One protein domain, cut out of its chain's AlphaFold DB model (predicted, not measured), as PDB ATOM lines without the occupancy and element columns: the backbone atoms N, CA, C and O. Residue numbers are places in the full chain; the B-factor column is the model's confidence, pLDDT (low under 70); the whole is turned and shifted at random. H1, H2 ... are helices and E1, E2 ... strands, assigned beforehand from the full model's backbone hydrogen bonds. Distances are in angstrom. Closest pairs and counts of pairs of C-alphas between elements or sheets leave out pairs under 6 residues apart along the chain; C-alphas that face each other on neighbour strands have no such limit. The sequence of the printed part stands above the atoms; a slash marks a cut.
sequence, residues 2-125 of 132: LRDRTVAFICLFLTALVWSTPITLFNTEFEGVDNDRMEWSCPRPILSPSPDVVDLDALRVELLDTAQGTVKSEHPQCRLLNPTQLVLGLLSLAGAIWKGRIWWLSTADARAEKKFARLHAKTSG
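AT A GLANCE: This is residues 2 to 125 of the 132 residues of an uncharacterized protein of marine metagenome (UniProt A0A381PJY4). What shape? A small head, the parallel sheet E1, E2 with H2 and loops, sits at one end of the long helix H3, which H1 runs alongside; residues 105 to 125, with H4, stick out at the other end. What builds it? The 124 printed residues, mostly helix by class, include H1, E1, H2, E2, H3, H4 in order. The whole is extended, 88 by 22 by 20 A, radius of gyration of the C-alphas 25.2 A.

HOW THE PARTS SIT: Do strands pair? E1, residues 38 to 41, and E2, residues 71 to 74, are parallel; N 39 and O 71 are 2.8 A apart. Do helices touch? H1, residues 2 to 20, touches H3, residues 78 to 106, opposite ways at a shallow tilt of 22 degrees; C-alphas 8 and 96 are closest, 4.2 A.

IN THESE COORDINATES: Where is H2? It is residues 56 to 65. Where are the ends? C-alpha 2, where H1 begins, is at (-30.538, -25.385, 34.749); H4 is residues 108 to 123, and C-alpha 123 is at (-56.788, -24.096, 53.845).

THE WHOLE: Any cut? The printed part has no cut. Which links are long? H1 to E1 and E1 to H2 are. Where is confidence low? Nine residues are under 70, among them 122 to 125.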
ATOM      1  N   LEU A   2     -30.564 -24.577  35.987       56.50
ATOM      2  CA  LEU A   2     -30.538 -25.385  34.749       56.50
ATOM      3  C   LEU A   2     -29.191 -26.112  34.506       56.50
ATOM      4  O   LEU A   2     -29.167 -27.170  33.889       56.50
ATOM      5  N   ARG A   3     -28.080 -25.568  35.031       72.19
ATOM      6  CA  ARG A   3     -26.704 -26.022  34.755       72.19
ATOM      7  C   ARG A   3     -26.346 -27.380  35.373       72.19
ATOM      8  O   ARG A   3     -25.785 -28.215  34.679       72.19
ATOM      9  N   ASP A   4     -26.696 -27.633  36.635       73.88
ATOM     10  CA  ASP A   4     -26.299 -28.881  37.313       73.88
ATOM     11  C   ASP A   4     -27.074 -30.108  36.822       73.88
ATOM     12  O   ASP A   4     -26.506 -31.196  36.736       73.88
ATOM     13  N   ARG A   5     -28.345 -29.936  36.428       73.94
ATOM     14  CA  ARG A   5     -29.150 -31.030  35.867       73.94
ATOM     15  C   ARG A   5     -28.562 -31.511  34.542       73.94
ATOM     16  O   ARG A   5     -28.402 -32.709  34.350       73.94
ATOM     17  N   THR A   6     -28.201 -30.583  33.656       81.12
ATOM     18  CA  THR A   6     -27.591 -30.909  32.361       81.12
ATOM     19  C   THR A   6     -26.255 -31.626  32.532       81.12
ATOM     20  O   THR A   6     -26.009 -32.603  31.840       81.12
ATOM     21  N   VAL A   7     -25.428 -31.210  33.498       82.56
ATOM     22  CA  VAL A   7     -24.154 -31.889  33.791       82.56
ATOM     23  C   VAL A   7     -24.384 -33.322  34.275       82.56
ATOM     24  O   VAL A   7     -23.738 -34.232  33.770       82.56
ATOM     25  N   ALA A   8     -25.337 -33.553  35.185       84.06
ATOM     26  CA  ALA A   8     -25.664 -34.909  35.629       84.06
ATOM     27  C   ALA A   8     -26.157 -35.798  34.472       84.06
ATOM     28  O   ALA A   8     -25.736 -36.946  34.367       84.06
ATOM     29  N   PHE A   9     -26.995 -35.261  33.575       84.06
ATOM     30  CA  PHE A   9     -27.438 -35.977  32.373       84.06
ATOM     31  C   PHE A   9     -26.282 -36.312  31.428       84.06
ATOM     32  O   PHE A   9     -26.212 -37.440  30.950       84.06
ATOM     33  N   ILE A  10     -25.368 -35.369  31.185       86.06
ATOM     34  CA  ILE A  10     -24.185 -35.603  30.346       86.06
ATOM     35  C   ILE A  10     -23.312 -36.700  30.960       86.06
ATOM     36  O   ILE A  10     -22.924 -37.623  30.256       86.06
ATOM     37  N   CYS A  11     -23.055 -36.656  32.269       86.81
ATOM     38  CA  CYS A  11     -22.288 -37.693  32.956       86.81
ATOM     39  C   CYS A  11     -22.959 -39.076  32.858       86.81
ATOM     40  O   CYS A  11     -22.296 -40.055  32.533       86.81
ATOM     41  N   LEU A  12     -24.278 -39.172  33.061       85.62
ATOM     42  CA  LEU A  12     -24.998 -40.443  32.889       85.62
ATOM     43  C   LEU A  12     -24.916 -40.963  31.454       85.62
ATOM     44  O   LEU A  12     -24.702 -42.155  31.241       85.62
ATOM     45  N   PHE A  13     -25.062 -40.072  30.476       88.00
ATOM     46  CA  PHE A  13     -24.973 -40.428  29.066       88.00
ATOM     47  C   PHE A  13     -23.569 -40.917  28.692       88.00
ATOM     48  O   PHE A  13     -23.434 -41.962  28.061       88.00
ATOM     49  N   LEU A  14     -22.521 -40.222  29.142       86.06
ATOM     50  CA  LEU A  14     -21.131 -40.628  28.925       86.06
ATOM     51  C   LEU A  14     -20.822 -41.973  29.584       86.06
ATOM     52  O   LEU A  14     -20.209 -42.827  28.956       86.06
ATOM     53  N   THR A  15     -21.296 -42.198  30.811       87.38
ATOM     54  CA  THR A  15     -21.170 -43.501  31.477       87.38
ATOM     55  C   THR A  15     -21.837 -44.608  30.663       87.38
ATOM     56  O   THR A  15     -21.238 -45.661  30.452       87.38
ATOM     57  N   ALA A  16     -23.058 -44.370  30.176       87.56
ATOM     58  CA  ALA A  16     -23.782 -45.344  29.369       87.56
ATOM     59  C   ALA A  16     -23.038 -45.669  28.069       87.56
ATOM     60  O   ALA A  16     -22.928 -46.843  27.719       87.56
ATOM     61  N   LEU A  17     -22.488 -44.663  27.383       86.50
ATOM     62  CA  LEU A  17     -21.669 -44.872  26.189       86.50
ATOM     63  C   LEU A  17     -20.445 -45.732  26.504       86.50
ATOM     64  O   LEU A  17     -20.300 -46.802  25.927       86.50
ATOM     65  N   VAL A  18     -19.631 -45.322  27.479       85.62
ATOM     66  CA  VAL A  18     -18.378 -46.005  27.838       85.62
ATOM     67  C   VAL A  18     -18.597 -47.482  28.193       85.62
ATOM     68  O   VAL A  18     -17.763 -48.319  27.869       85.62
ATOM     69  N   TRP A  19     -19.715 -47.833  28.831       85.88
ATOM     70  CA  TRP A  19     -20.001 -49.225  29.200       85.88
ATOM     71  C   TRP A  19     -20.671 -50.058  28.106       85.88
ATOM     72  O   TRP A  19     -20.589 -51.289  28.146       85.88
ATOM     73  N   SER A  20     -21.365 -49.425  27.159       83.12
ATOM     74  CA  SER A  20     -22.154 -50.132  26.141       83.12
ATOM     75  C   SER A  20     -21.422 -50.321  24.816       83.12
ATOM     76  O   SER A  20     -21.774 -51.233  24.063       83.12
ATOM     77  N   THR A  21     -20.398 -49.515  24.539       81.44
ATOM     78  CA  THR A  21     -19.659 -49.575  23.278       81.44
ATOM     79  C   THR A  21     -18.474 -50.539  23.365       81.44
ATOM     80  O   THR A  21     -17.579 -50.303  24.179       81.44
ATOM     81  N   PRO A  22     -18.420 -51.600  22.537       76.88
ATOM     82  CA  PRO A  22     -17.194 -52.369  22.355       76.88
ATOM     83  C   PRO A  22     -16.144 -51.518  21.626       76.88
ATOM     84  O   PRO A  22     -16.483 -50.684  20.786       76.88
ATOM     85  N   ILE A  23     -14.868 -51.731  21.940       76.62
ATOM     86  CA  ILE A  23     -13.758 -51.101  21.217       76.62
ATOM     87  C   ILE A  23     -13.494 -51.924  19.962       76.62
ATOM     88  O   ILE A  23     -13.338 -53.139  20.044       76.62
ATOM     89  N   THR A  24     -13.454 -51.265  18.809       70.00
ATOM     90  CA  THR A  24     -13.260 -51.932  17.511       70.00
ATOM     91  C   THR A  24     -12.106 -51.351  16.702       70.00
ATOM     92  O   THR A  24     -11.841 -51.811  15.599       70.00
ATOM     93  N   LEU A  25     -11.438 -50.312  17.207       67.12
ATOM     94  CA  LEU A  25     -10.337 -49.651  16.512       67.12
ATOM     95  C   LEU A  25      -9.013 -50.205  17.031       67.12
ATOM     96  O   LEU A  25      -8.493 -49.732  18.041       67.12
ATOM     97  N   PHE A  26      -8.484 -51.195  16.315       77.44
ATOM     98  CA  PHE A  26      -7.156 -51.752  16.542       77.44
ATOM     99  C   PHE A  26      -6.342 -51.599  15.264       77.44
ATOM    100  O   PHE A  26      -6.727 -52.113  14.223       77.44
ATOM    101  N   ASN A  27      -5.232 -50.873  15.353       69.88
ATOM    102  CA  ASN A  27      -4.264 -50.712  14.261       69.88
ATOM    103  C   ASN A  27      -2.894 -51.271  14.665       69.88
ATOM    104  O   ASN A  27      -1.859 -50.794  14.209       69.88
ATOM    105  N   THR A  28      -2.867 -52.225  15.596       79.25
ATOM    106  CA  THR A  28      -1.620 -52.855  16.024       79.25
ATOM    107  C   THR A  28      -1.355 -54.115  15.230       79.25
ATOM    108  O   THR A  28      -2.196 -55.008  15.158       79.25
ATOM    109  N   GLU A  29      -0.160 -54.180  14.661       81.31
ATOM    110  CA  GLU A  29       0.371 -55.358  13.991       81.31
ATOM    111  C   GLU A  29       1.174 -56.200  14.980       81.31
ATOM    112  O   GLU A  29       1.950 -55.670  15.779       81.31
ATOM    113  N   PHE A  30       0.961 -57.516  14.940       81.88
ATOM    114  CA  PHE A  30       1.699 -58.479  15.748       81.88
ATOM    115  C   PHE A  30       2.568 -59.336  14.835       81.88
ATOM    116  O   PHE A  30       2.110 -59.870  13.828       81.88
ATOM    117  N   GLU A  31       3.836 -59.492  15.201       80.62
ATOM    118  CA  GLU A  31       4.780 -60.283  14.418       80.62
ATOM    119  C   GLU A  31       4.322 -61.750  14.319       80.62
ATOM    120  O   GLU A  31       3.992 -62.391  15.327       80.62
ATOM    121  N   GLY A  32       4.273 -62.271  13.090       76.69
ATOM    122  CA  GLY A  32       3.826 -63.634  12.786       76.69
ATOM    123  C   GLY A  32       2.306 -63.848  12.798       76.69
ATOM    124  O   GLY A  32       1.871 -64.981  12.623       76.69
ATOM    125  N   VAL A  33       1.503 -62.797  12.993       81.19
ATOM    126  CA  VAL A  33       0.036 -62.849  12.922       81.19
ATOM    127  C   VAL A  33      -0.424 -62.056  11.703       81.19
ATOM    128  O   VAL A  33      -0.169 -60.859  11.600       81.19
ATOM    129  N   ASP A  34      -1.104 -62.727  10.776       82.12
ATOM    130  CA  ASP A  34      -1.677 -62.090   9.590       82.12
ATOM    131  C   ASP A  34      -2.950 -61.312   9.966       82.12
ATOM    132  O   ASP A  34      -4.008 -61.899  10.213       82.12
ATOM    133  N   ASN A  35      -2.832 -59.984  10.047       80.44
ATOM    134  CA  ASN A  35      -3.918 -59.093  10.461       80.44
ATOM    135  C   ASN A  35      -5.068 -59.025   9.448       80.44
ATOM    136  O   ASN A  35      -6.205 -58.811   9.863       80.44
ATOM    137  N   ASP A  36      -4.812 -59.261   8.157       83.00
ATOM    138  CA  ASP A  36      -5.861 -59.259   7.127       83.00
ATOM    139  C   ASP A  36      -6.814 -60.454   7.289       83.00
ATOM    140  O   ASP A  36      -7.948 -60.451   6.805       83.00
ATOM    141  N   ARG A  37      -6.359 -61.483   8.009       82.69
ATOM    142  CA  ARG A  37      -7.119 -62.695   8.321       82.69
ATOM    143  C   ARG A  37      -7.697 -62.694   9.733       82.69
ATOM    144  O   ARG A  37      -8.386 -63.650  10.089       82.69
ATOM    145  N   MET A  38      -7.439 -61.662  10.532       84.00
ATOM    146  CA  MET A  38      -7.898 -61.583  11.915       84.00
ATOM    147  C   MET A  38      -9.139 -60.706  12.051       84.00
ATOM    148  O   MET A  38      -9.146 -59.524  11.719       84.00
ATOM    149  N   GLU A  39     -10.191 -61.277  12.627       87.38
ATOM    150  CA  GLU A  39     -11.352 -60.534  13.103       87.38
ATOM    151  C   GLU A  39     -11.201 -60.263  14.601       87.38
ATOM    152  O   GLU A  39     -11.646 -61.039  15.453       87.38
ATOM    153  N   TRP A  40     -10.567 -59.133  14.914       87.88
ATOM    154  CA  TRP A  40     -10.387 -58.672  16.285       87.88
ATOM    155  C   TRP A  40     -11.682 -58.129  16.880       87.88
ATOM    156  O   TRP A  40     -12.374 -57.298  16.286       87.88
ATOM    157  N   SER A  41     -11.976 -58.532  18.111       86.25
ATOM    158  CA  SER A  41     -13.089 -57.987  18.885       86.25
ATOM    159  C   SER A  41     -12.664 -57.645  20.313       86.25
ATOM    160  O   SER A  41     -11.739 -58.244  20.855       86.25
ATOM    161  N   CYS A  42     -13.337 -56.675  20.939       86.75
ATOM    162  CA  CYS A  42     -13.315 -56.537  22.394       86.75
ATOM    163  C   CYS A  42     -14.723 -56.717  22.963       86.75
ATOM    164  O   CYS A  42     -15.669 -56.078  22.479       86.75
ATOM    165  N   PRO A  43     -14.878 -57.511  24.036       84.31
ATOM    166  CA  PRO A  43     -16.131 -57.582  24.764       84.31
ATOM    167  C   PRO A  43     -16.425 -56.244  25.443       84.31
ATOM    168  O   PRO A  43     -15.528 -55.464  25.767       84.31
ATOM    169  N   ARG A  44     -17.710 -55.987  25.705       85.88
ATOM    170  CA  ARG A  44     -18.129 -54.779  26.425       85.88
ATOM    171  C   ARG A  44     -17.503 -54.765  27.826       85.88
ATOM    172  O   ARG A  44     -17.593 -55.792  28.508       85.88
ATOM    173  N   PRO A  45     -16.997 -53.618  28.314       82.06
ATOM    174  CA  PRO A  45     -16.325 -53.541  29.613       82.06
ATOM    175  C   PRO A  45     -17.171 -54.060  30.779       82.06
ATOM    176  O   PRO A  45     -16.648 -54.650  31.715       82.06
ATOM    177  N   ILE A  46     -18.494 -53.871  30.723       84.44
ATOM    178  CA  ILE A  46     -19.402 -54.311  31.789       84.44
ATOM    179  C   ILE A  46     -19.644 -55.826  31.808       84.44
ATOM    180  O   ILE A  46     -19.984 -56.376  32.850       84.44
ATOM    181  N   LEU A  47     -19.494 -56.492  30.659       82.25
ATOM    182  CA  LEU A  47     -19.676 -57.940  30.531       82.25
ATOM    183  C   LEU A  47     -18.367 -58.695  30.778       82.25
ATOM    184  O   LEU A  47     -18.409 -59.820  31.259       82.25
ATOM    185  N   SER A  48     -17.226 -58.069  30.483       82.00
ATOM    186  CA  SER A  48     -15.895 -58.620  30.737       82.00
ATOM    187  C   SER A  48     -14.986 -57.545  31.358       82.00
ATOM    188  O   SER A  48     -14.278 -56.831  30.635       82.00
ATOM    189  N   PRO A  49     -15.036 -57.372  32.698       76.12
ATOM    190  CA  PRO A  49     -14.311 -56.314  33.410       76.12
ATOM    191  C   PRO A  49     -12.802 -56.569  33.503       76.12
ATOM    192  O   PRO A  49     -12.029 -55.638  33.716       76.12
ATOM    193  N   SER A  50     -12.384 -57.823  33.342       82.50
ATOM    194  CA  SER A  50     -10.988 -58.246  33.282       82.50
ATOM    195  C   SER A  50     -10.894 -59.386  32.269       82.50
ATOM    196  O   SER A  50     -10.943 -60.541  32.687       82.50
ATOM    197  N   PRO A  51     -10.830 -59.083  30.959       79.81
ATOM    198  CA  PRO A  51     -10.737 -60.121  29.943       79.81
ATOM    199  C   PRO A  51      -9.419 -60.889  30.082       79.81
ATOM    200  O   PRO A  51      -8.419 -60.362  30.595       79.81
ATOM    201  N   ASP A  52      -9.452 -62.144  29.647       82.38
ATOM    202  CA  ASP A  52      -8.325 -63.058  29.758       82.38
ATOM    203  C   ASP A  52      -7.160 -62.642  28.851       82.38
ATOM    204  O   ASP A  52      -7.270 -61.796  27.958       82.38
ATOM    205  N   VAL A  53      -5.988 -63.215  29.126       83.94
ATOM    206  CA  VAL A  53      -4.819 -63.012  28.270       83.94
ATOM    207  C   VAL A  53      -4.998 -63.817  26.999       83.94
ATOM    208  O   VAL A  53      -5.167 -65.030  27.046       83.94
ATOM    209  N   VAL A  54      -4.901 -63.126  25.872       85.88
ATOM    210  CA  VAL A  54      -4.888 -63.743  24.552       85.88
ATOM    211  C   VAL A  54      -3.496 -64.317  24.294       85.88
ATOM    212  O   VAL A  54      -2.508 -63.578  24.325       85.88
ATOM    213  N   ASP A  55      -3.419 -65.625  24.060       87.81
ATOM    214  CA  ASP A  55      -2.176 -66.311  23.713       87.81
ATOM    215  C   ASP A  55      -1.884 -66.157  22.212       87.81
ATOM    216  O   ASP A  55      -2.530 -66.767  21.355       87.81
ATOM    217  N   LEU A  56      -0.901 -65.313  21.899       86.69
ATOM    218  CA  LEU A  56      -0.474 -65.055  20.526       86.69
ATOM    219  C   LEU A  56       0.205 -66.271  19.888       86.69
ATOM    220  O   LEU A  56       0.121 -66.424  18.673       86.69
ATOM    221  N   ASP A  57       0.862 -67.136  20.666       87.38
ATOM    222  CA  ASP A  57       1.513 -68.331  20.124       87.38
ATOM    223  C   ASP A  57       0.475 -69.372  19.710       87.38
ATOM    224  O   ASP A  57       0.559 -69.921  18.610       87.38
ATOM    225  N   ALA A  58      -0.563 -69.568  20.526       86.81
ATOM    226  CA  ALA A  58      -1.703 -70.403  20.156       86.81
ATOM    227  C   ALA A  58      -2.402 -69.891  18.882       86.81
ATOM    228  O   ALA A  58      -2.675 -70.677  17.976       86.81
ATOM    229  N   LEU A  59      -2.608 -68.573  18.764       86.75
ATOM    230  CA  LEU A  59      -3.200 -67.948  17.570       86.75
ATOM    231  C   LEU A  59      -2.345 -68.121  16.312       86.75
ATOM    232  O   LEU A  59      -2.883 -68.309  15.223       86.75
ATOM    233  N   ARG A  60      -1.016 -68.065  16.440       87.06
ATOM    234  CA  ARG A  60      -0.101 -68.341  15.322       87.06
ATOM    235  C   ARG A  60      -0.234 -69.782  14.850       87.06
ATOM    236  O   ARG A  60      -0.296 -70.019  13.648       87.06
ATOM    237  N   VAL A  61      -0.299 -70.735  15.780       86.81
ATOM    238  CA  VAL A  61      -0.505 -72.152  15.446       86.81
ATOM    239  C   VAL A  61      -1.857 -72.348  14.755       86.81
ATOM    240  O   VAL A  61      -1.914 -73.003  13.719       86.81
ATOM    241  N   GLU A  62      -2.918 -71.716  15.252       84.50
ATOM    242  CA  GLU A  62      -4.256 -71.781  14.652       84.50
ATOM    243  C   GLU A  62      -4.308 -71.168  13.241       84.50
ATOM    244  O   GLU A  62      -4.943 -71.723  12.342       84.50
ATOM    245  N   LEU A  63      -3.601 -70.058  13.010       84.62
ATOM    246  CA  LEU A  63      -3.458 -69.434  11.689       84.62
ATOM    247  C   LEU A  63      -2.703 -70.308  10.683       84.62
ATOM    248  O   LEU A  63      -3.000 -70.248   9.487       84.62
ATOM    249  N   LEU A  64      -1.712 -71.068  11.157       84.75
ATOM    250  CA  LEU A  64      -0.950 -72.012  10.340       84.75
ATOM    251  C   LEU A  64      -1.786 -73.249   9.992       84.75
ATOM    252  O   LEU A  64      -1.694 -73.740   8.868       84.75
ATOM    253  N   ASP A  65      -2.603 -73.729  10.931       82.75
ATOM    254  CA  ASP A  65      -3.460 -74.906  10.745       82.75
ATOM    255  C   ASP A  65      -4.710 -74.577   9.902       82.75
ATOM    256  O   ASP A  65      -5.183 -75.372   9.086       82.75
ATOM    257  N   THR A  66      -5.206 -73.343  10.010       77.19
ATOM    258  CA  THR A  66      -6.320 -72.840   9.203       77.19
ATOM    259  C   THR A  66      -5.790 -72.254   7.897       77.19
ATOM    260  O   THR A  66      -5.480 -71.069   7.810       77.19
ATOM    261  N   ALA A  67      -5.713 -73.060   6.836       68.88
ATOM    262  CA  ALA A  67      -5.186 -72.614   5.539       68.88
ATOM    263  C   ALA A  67      -6.085 -71.595   4.797       68.88
ATOM    264  O   ALA A  67      -5.605 -70.864   3.932       68.88
ATOM    265  N   GLN A  68      -7.387 -71.543   5.102       73.06
ATOM    266  CA  GLN A  68      -8.351 -70.641   4.460       73.06
ATOM    267  C   GLN A  68      -9.409 -70.186   5.468       73.06
ATOM    268  O   GLN A  68     -10.088 -71.015   6.067       73.06
ATOM    269  N   GLY A  69      -9.559 -68.871   5.639       73.88
ATOM    270  CA  GLY A  69     -10.591 -68.275   6.491       73.88
ATOM    271  C   GLY A  69     -10.076 -67.178   7.420       73.88
ATOM    272  O   GLY A  69      -8.863 -67.024   7.613       73.88
ATOM    273  N   THR A  70     -11.032 -66.425   7.962       82.56
ATOM    274  CA  THR A  70     -10.846 -65.416   9.007       82.56
ATOM    275  C   THR A  70     -10.883 -66.070  10.385       82.56
ATOM    276  O   THR A  70     -11.839 -66.790  10.693       82.56
ATOM    277  N   VAL A  71      -9.890 -65.796  11.225       84.19
ATOM    278  CA  VAL A  71      -9.836 -66.262  12.618       84.19
ATOM    279  C   VAL A  71     -10.427 -65.175  13.511       84.19
ATOM    280  O   VAL A  71     -10.043 -64.011  13.412       84.19
ATOM    281  N   LYS A  72     -11.395 -65.535  14.361       85.94
ATOM    282  CA  LYS A  72     -12.033 -64.594  15.294       85.94
ATOM    283  C   LYS A  72     -11.378 -64.715  16.659       85.94
ATOM    284  O   LYS A  72     -11.355 -65.805  17.224       85.94
ATOM    285  N   SER A  73     -10.914 -63.606  17.212       85.69
ATOM    286  CA  SER A  73     -10.256 -63.604  18.517       85.69
ATOM    287  C   SER A  73     -10.457 -62.281  19.255       85.69
ATOM    288  O   SER A  73     -10.836 -61.252  18.680       85.69
ATOM    289  N   GLU A  74     -10.266 -62.314  20.574       87.19
ATOM    290  CA  GLU A  74     -10.231 -61.087  21.363       87.19
ATOM    291  C   GLU A  74      -8.911 -60.349  21.129       87.19
ATOM    292  O   GLU A  74      -7.859 -60.964  20.962       87.19
ATOM    293  N   HIS A  75      -8.948 -59.018  21.123       87.56
ATOM    294  CA  HIS A  75      -7.733 -58.234  20.942       87.56
ATOM    295  C   HIS A  75      -6.896 -58.196  22.240       87.56
ATOM    296  O   HIS A  75      -7.429 -57.889  23.310       87.56
ATOM    297  N   PRO A  76      -5.562 -58.380  22.204       86.75
ATOM    298  CA  PRO A  76      -4.734 -58.383  23.420       86.75
ATOM    299  C   PRO A  76      -4.827 -57.087  24.245       86.75
ATOM    300  O   PRO A  76      -4.705 -57.093  25.472       86.75
ATOM    301  N   GLN A  77      -5.082 -55.951  23.587       86.88
ATOM    302  CA  GLN A  77      -5.244 -54.659  24.266       86.88
ATOM    303  C   GLN A  77      -6.550 -54.541  25.063       86.88
ATOM    304  O   GLN A  77      -6.631 -53.667  25.930       86.88
ATOM    305  N   CYS A  78      -7.549 -55.408  24.840       87.31
ATOM    306  CA  CYS A  78      -8.798 -55.389  25.613       87.31
ATOM    307  C   CYS A  78      -8.520 -55.515  27.117       87.31
ATOM    308  O   CYS A  78      -9.186 -54.867  27.922       87.31
ATOM    309  N   ARG A  79      -7.483 -56.274  27.501       85.31
ATOM    310  CA  ARG A  79      -7.061 -56.450  28.899       85.31
ATOM    311  C   ARG A  79      -6.675 -55.149  29.593       85.31
ATOM    312  O   ARG A  79      -6.885 -55.023  30.793       85.31
ATOM    313  N   LEU A  80      -6.141 -54.176  28.858       84.88
ATOM    314  CA  LEU A  80      -5.786 -52.866  29.407       84.88
ATOM    315  C   LEU A  80      -6.925 -51.849  29.241       84.88
ATOM    316  O   LEU A  80      -7.184 -51.025  30.123       84.88
ATOM    317  N   LEU A  81      -7.617 -51.903  28.104       85.31
ATOM    318  CA  LEU A  81      -8.618 -50.909  27.733       85.31
ATOM    319  C   LEU A  81      -9.964 -51.109  28.450       85.31
ATOM    320  O   LEU A  81     -10.567 -50.127  28.877       85.31
ATOM    321  N   ASN A  82     -10.421 -52.347  28.667       87.56
ATOM    322  CA  ASN A  82     -11.689 -52.592  29.367       87.56
ATOM    323  C   ASN A  82     -11.672 -52.087  30.821       87.56
ATOM    324  O   ASN A  82     -12.597 -51.361  31.201       87.56
ATOM    325  N   PRO A  83     -10.635 -52.372  31.638       84.56
ATOM    326  CA  PRO A  83     -10.572 -51.856  33.004       84.56
ATOM    327  C   PRO A  83     -10.541 -50.327  33.063       84.56
ATOM    328  O   PRO A  83     -11.217 -49.721  33.893       84.56
ATOM    329  N   THR A  84      -9.791 -49.681  32.165       87.31
ATOM    330  CA  THR A  84      -9.698 -48.214  32.130       87.31
ATOM    331  C   THR A  84     -11.027 -47.573  31.733       87.31
ATOM    332  O   THR A  84     -11.464 -46.625  32.387       87.31
ATOM    333  N   GLN A  85     -11.732 -48.128  30.744       87.12
ATOM    334  CA  GLN A  85     -13.095 -47.711  30.406       87.12
ATOM    335  C   GLN A  85     -14.065 -47.910  31.573       87.12
ATOM    336  O   GLN A  85     -14.866 -47.025  31.875       87.12
ATOM    337  N   LEU A  86     -13.966 -49.029  32.288       87.44
ATOM    338  CA  LEU A  86     -14.821 -49.295  33.438       87.44
ATOM    339  C   LEU A  86     -14.616 -48.248  34.544       87.44
ATOM    340  O   LEU A  86     -15.595 -47.686  35.040       87.44
ATOM    341  N   VAL A  87     -13.360 -47.915  34.862       88.50
ATOM    342  CA  VAL A  87     -13.006 -46.861  35.828       88.50
ATOM    343  C   VAL A  87     -13.520 -45.493  35.378       88.50
ATOM    344  O   VAL A  87     -14.128 -44.778  36.174       88.50
ATOM    345  N   LEU A  88     -13.340 -45.129  34.105       87.38
ATOM    346  CA  LEU A  88     -13.854 -43.868  33.560       87.38
ATOM    347  C   LEU A  88     -15.384 -43.784  33.657       87.38
ATOM    348  O   LEU A  88     -15.927 -42.753  34.060       87.38
ATOM    349  N   GLY A  89     -16.085 -44.880  33.358       87.56
ATOM    350  CA  GLY A  89     -17.535 -44.957  33.502       87.56
ATOM    351  C   GLY A  89     -17.994 -44.794  34.956       87.56
ATOM    352  O   GLY A  89     -18.942 -44.043  35.208       87.56
ATOM    353  N   LEU A  90     -17.289 -45.408  35.917       88.44
ATOM    354  CA  LEU A  90     -17.549 -45.250  37.357       88.44
ATOM    355  C   LEU A  90     -17.309 -43.816  37.843       88.44
ATOM    356  O   LEU A  90     -18.135 -43.277  38.580       88.44
ATOM    357  N   LEU A  91     -16.217 -43.174  37.413       88.19
ATOM    358  CA  LEU A  91     -15.920 -41.779  37.758       88.19
ATOM    359  C   LEU A  91     -17.004 -40.831  37.231       88.19
ATOM    360  O   LEU A  91     -17.470 -39.946  37.953       88.19
ATOM    361  N   SER A  92     -17.460 -41.049  35.997       87.69
ATOM    362  CA  SER A  92     -18.561 -40.283  35.414       87.69
ATOM    363  C   SER A  92     -19.881 -40.515  36.169       87.69
ATOM    364  O   SER A  92     -20.589 -39.554  36.487       87.69
ATOM    365  N   LEU A  93     -20.178 -41.755  36.577       89.00
ATOM    366  CA  LEU A  93     -21.360 -42.076  37.383       89.00
ATOM    367  C   LEU A  93     -21.316 -41.377  38.751       89.00
ATOM    368  O   LEU A  93     -22.305 -40.782  39.184       89.00
ATOM    369  N   ALA A  94     -20.161 -41.401  39.418       88.62
ATOM    370  CA  ALA A  94     -19.953 -40.713  40.686       88.62
ATOM    371  C   ALA A  94     -20.185 -39.198  40.542       88.62
ATOM    372  O   ALA A  94     -20.871 -38.595  41.372       88.62
ATOM    373  N   GLY A  95     -19.702 -38.595  39.449       85.69
ATOM    374  CA  GLY A  95     -19.969 -37.197  39.104       85.69
ATOM    375  C   GLY A  95     -21.462 -36.897  38.929       85.69
ATOM    376  O   GLY A  95     -21.959 -35.904  39.471       85.69
ATOM    377  N   ALA A  96     -22.200 -37.776  38.243       86.00
ATOM    378  CA  ALA A  96     -23.648 -37.652  38.080       86.00
ATOM    379  C   ALA A  96     -24.396 -37.708  39.420       86.00
ATOM    380  O   ALA A  96     -25.243 -36.851  39.691       86.00
ATOM    381  N   ILE A  97     -24.062 -38.680  40.276       86.62
ATOM    382  CA  ILE A  97     -24.675 -38.853  41.602       86.62
ATOM    383  C   ILE A  97     -24.406 -37.623  42.472       86.62
ATOM    384  O   ILE A  97     -25.328 -37.077  43.085       86.62
ATOM    385  N   TRP A  98     -23.159 -37.152  42.495       86.62
ATOM    386  CA  TRP A  98     -22.758 -35.983  43.269       86.62
ATOM    387  C   TRP A  98     -23.517 -34.722  42.837       86.62
ATOM    388  O   TRP A  98     -24.136 -34.043  43.662       86.62
ATOM    389  N   LYS A  99     -23.548 -34.435  41.529       85.12
ATOM    390  CA  LYS A  99     -24.276 -33.284  40.973       85.12
ATOM    391  C   LYS A  99     -25.783 -33.381  41.192       85.12
ATOM    392  O   LYS A  99     -26.406 -32.384  41.561       85.12
ATOM    393  N   GLY A 100     -26.365 -34.570  41.038       82.44
ATOM    394  CA  GLY A 100     -27.774 -34.821  41.336       82.44
ATOM    395  C   GLY A 100     -28.117 -34.552  42.804       82.44
ATOM    396  O   GLY A 100     -29.129 -33.914  43.099       82.44
ATOM    397  N   ARG A 101     -27.243 -34.959  43.732       85.38
ATOM    398  CA  ARG A 101     -27.424 -34.722  45.169       85.38
ATOM    399  C   ARG A 101     -27.330 -33.241  45.536       85.38
ATOM    400  O   ARG A 101     -28.173 -32.761  46.291       85.38
ATOM    401  N   ILE A 102     -26.377 -32.499  44.966       84.94
ATOM    402  CA  ILE A 102     -26.278 -31.038  45.149       84.94
ATOM    403  C   ILE A 102     -27.533 -30.331  44.624       84.94
ATOM    404  O   ILE A 102     -28.098 -29.461  45.293       84.94
ATOM    405  N   TRP A 103     -28.012 -30.721  43.443       82.62
ATOM    406  CA  TRP A 103     -29.249 -30.174  42.892       82.62
ATOM    407  C   TRP A 103     -30.454 -30.456  43.802       82.62
ATOM    408  O   TRP A 103     -31.278 -29.573  44.048       82.62
ATOM    409  N   TRP A 104     -30.547 -31.666  44.356       80.25
ATOM    410  CA  TRP A 104     -31.618 -32.011  45.284       80.25
ATOM    411  C   TRP A 104     -31.574 -31.156  46.554       80.25
ATOM    412  O   TRP A 104     -32.602 -30.619  46.956       80.25
ATOM    413  N   LEU A 105     -30.401 -30.976  47.161       81.56
ATOM    414  CA  LEU A 105     -30.256 -30.153  48.364       81.56
ATOM    415  C   LEU A 105     -30.585 -28.676  48.090       81.56
ATOM    416  O   LEU A 105     -31.379 -28.087  48.813       81.56
ATOM    417  N   SER A 106     -30.077 -28.104  46.995       77.94
ATOM    418  CA  SER A 106     -30.322 -26.691  46.639       77.94
ATOM    419  C   SER A 106     -31.771 -26.371  46.248       77.94
ATOM    420  O   SER A 106     -32.179 -25.215  46.257       77.94
ATOM    421  N   THR A 107     -32.570 -27.380  45.890       77.56
ATOM    422  CA  THR A 107     -33.998 -27.228  45.560       77.56
ATOM    423  C   THR A 107     -34.927 -27.559  46.726       77.56
ATOM    424  O   THR A 107     -36.146 -27.540  46.536       77.56
ATOM    425  N   ALA A 108     -34.397 -27.925  47.897       78.00
ATOM    426  CA  ALA A 108     -35.202 -28.348  49.040       78.00
ATOM    427  C   ALA A 108     -36.108 -27.217  49.550       78.00
ATOM    428  O   ALA A 108     -37.312 -27.431  49.690       78.00
ATOM    429  N   ASP A 109     -35.567 -26.006  49.702       72.19
ATOM    430  CA  ASP A 109     -36.312 -24.848  50.212       72.19
ATOM    431  C   ASP A 109     -37.401 -24.393  49.239       72.19
ATOM    432  O   ASP A 109     -38.565 -24.297  49.613       72.19
ATOM    433  N   ALA A 110     -37.086 -24.268  47.946       75.31
ATOM    434  CA  ALA A 110     -38.081 -23.936  46.920       75.31
ATOM    435  C   ALA A 110     -39.211 -24.988  46.822       75.31
ATOM    436  O   ALA A 110     -40.350 -24.685  46.448       75.31
ATOM    437  N   ARG A 111     -38.918 -26.256  47.147       71.88
ATOM    438  CA  ARG A 111     -39.936 -27.314  47.244       71.88
ATOM    439  C   ARG A 111     -40.746 -27.216  48.528       71.88
ATOM    440  O   ARG A 111     -41.952 -27.463  48.473       71.88
ATOM    441  N   ALA A 112     -40.121 -26.854  49.644       76.81
ATOM    442  CA  ALA A 112     -40.814 -26.571  50.892       76.81
ATOM    443  C   ALA A 112     -41.773 -25.389  50.708       76.81
ATOM    444  O   ALA A 112     -42.960 -25.543  50.977       76.81
ATOM    445  N   GLU A 113     -41.320 -24.279  50.122       74.62
ATOM    446  CA  GLU A 113     -42.144 -23.109  49.795       74.62
ATOM    447  C   GLU A 113     -43.331 -23.467  48.896       74.62
ATOM    448  O   GLU A 113     -44.473 -23.141  49.218       74.62
ATOM    449  N   LYS A 114     -43.113 -24.225  47.810       77.44
ATOM    450  CA  LYS A 114     -44.221 -24.722  46.973       77.44
ATOM    451  C   LYS A 114     -45.207 -25.589  47.754       77.44
ATOM    452  O   LYS A 114     -46.411 -25.531  47.497       77.44
ATOM    453  N   LYS A 115     -44.725 -26.418  48.685       78.38
ATOM    454  CA  LYS A 115     -45.572 -27.279  49.519       78.38
ATOM    455  C   LYS A 115     -46.378 -26.450  50.522       78.38
ATOM    456  O   LYS A 115     -47.578 -26.687  50.641       78.38
ATOM    457  N   PHE A 116     -45.762 -25.455  51.162       75.06
ATOM    458  CA  PHE A 116     -46.433 -24.490  52.035       75.06
ATOM    459  C   PHE A 116     -47.494 -23.692  51.271       75.06
ATOM    460  O   PHE A 116     -48.656 -23.701  51.671       75.06
ATOM    461  N   ALA A 117     -47.160 -23.106  50.119       77.12
ATOM    462  CA  ALA A 117     -48.111 -22.367  49.289       77.12
ATOM    463  C   ALA A 117     -49.322 -23.228  48.881       77.12
ATOM    464  O   ALA A 117     -50.465 -22.779  48.944       77.12
ATOM    465  N   ARG A 118     -49.100 -24.502  48.531       75.94
ATOM    466  CA  ARG A 118     -50.181 -25.442  48.185       75.94
ATOM    467  C   ARG A 118     -51.065 -25.807  49.381       75.94
ATOM    468  O   ARG A 118     -52.257 -26.044  49.194       75.94
ATOM    469  N   LEU A 119     -50.498 -25.883  50.585       75.19
ATOM    470  CA  LEU A 119     -51.251 -26.121  51.819       75.19
ATOM    471  C   LEU A 119     -52.093 -24.897  52.192       75.19
ATOM    472  O   LEU A 119     -53.280 -25.063  52.454       75.19
ATOM    473  N   HIS A 120     -51.529 -23.688  52.111       67.88
ATOM    474  CA  HIS A 120     -52.253 -22.435  52.352       67.88
ATOM    475  C   HIS A 120     -53.368 -22.187  51.331       67.88
ATOM    476  O   HIS A 120     -54.470 -21.799  51.708       67.88
ATOM    477  N   ALA A 121     -53.140 -22.495  50.051       70.69
ATOM    478  CA  ALA A 121     -54.190 -22.436  49.036       70.69
ATOM    479  C   ALA A 121     -55.347 -23.416  49.321       70.69
ATOM    480  O   ALA A 121     -56.498 -23.119  49.017       70.69
ATOM    481  N   LYS A 122     -55.065 -24.576  49.936       59.91
ATOM    482  CA  LYS A 122     -56.092 -25.555  50.332       59.91
ATOM    483  C   LYS A 122     -56.817 -25.196  51.631       59.91
ATOM    484  O   LYS A 122     -57.977 -25.568  51.779       59.91
ATOM    485  N   THR A 123     -56.169 -24.509  52.571       58.66
ATOM    486  CA  THR A 123     -56.788 -24.096  53.845       58.66
ATOM    487  C   THR A 123     -57.525 -22.762  53.749       58.66
ATOM    488  O   THR A 123     -58.523 -22.591  54.438       58.66
ATOM    489  N   SER A 124     -57.126 -21.862  52.846       56.66
ATOM    490  CA  SER A 124     -57.780 -20.564  52.612       56.66
ATOM    491  C   SER A 124     -59.207 -20.659  52.042       56.66
ATOM    492  O   SER A 124     -59.894 -19.643  51.981       56.66
ATOM    493  N   GLY A 125     -59.656 -21.843  51.608       54.12
ATOM    494  CA  GLY A 125     -61.003 -22.076  51.068       54.12
ATOM    495  C   GLY A 125     -61.964 -22.826  51.999       54.12
ATOM    496  O   GLY A 125     -63.127 -22.992  51.645       54.12
TER     497      GLY A 125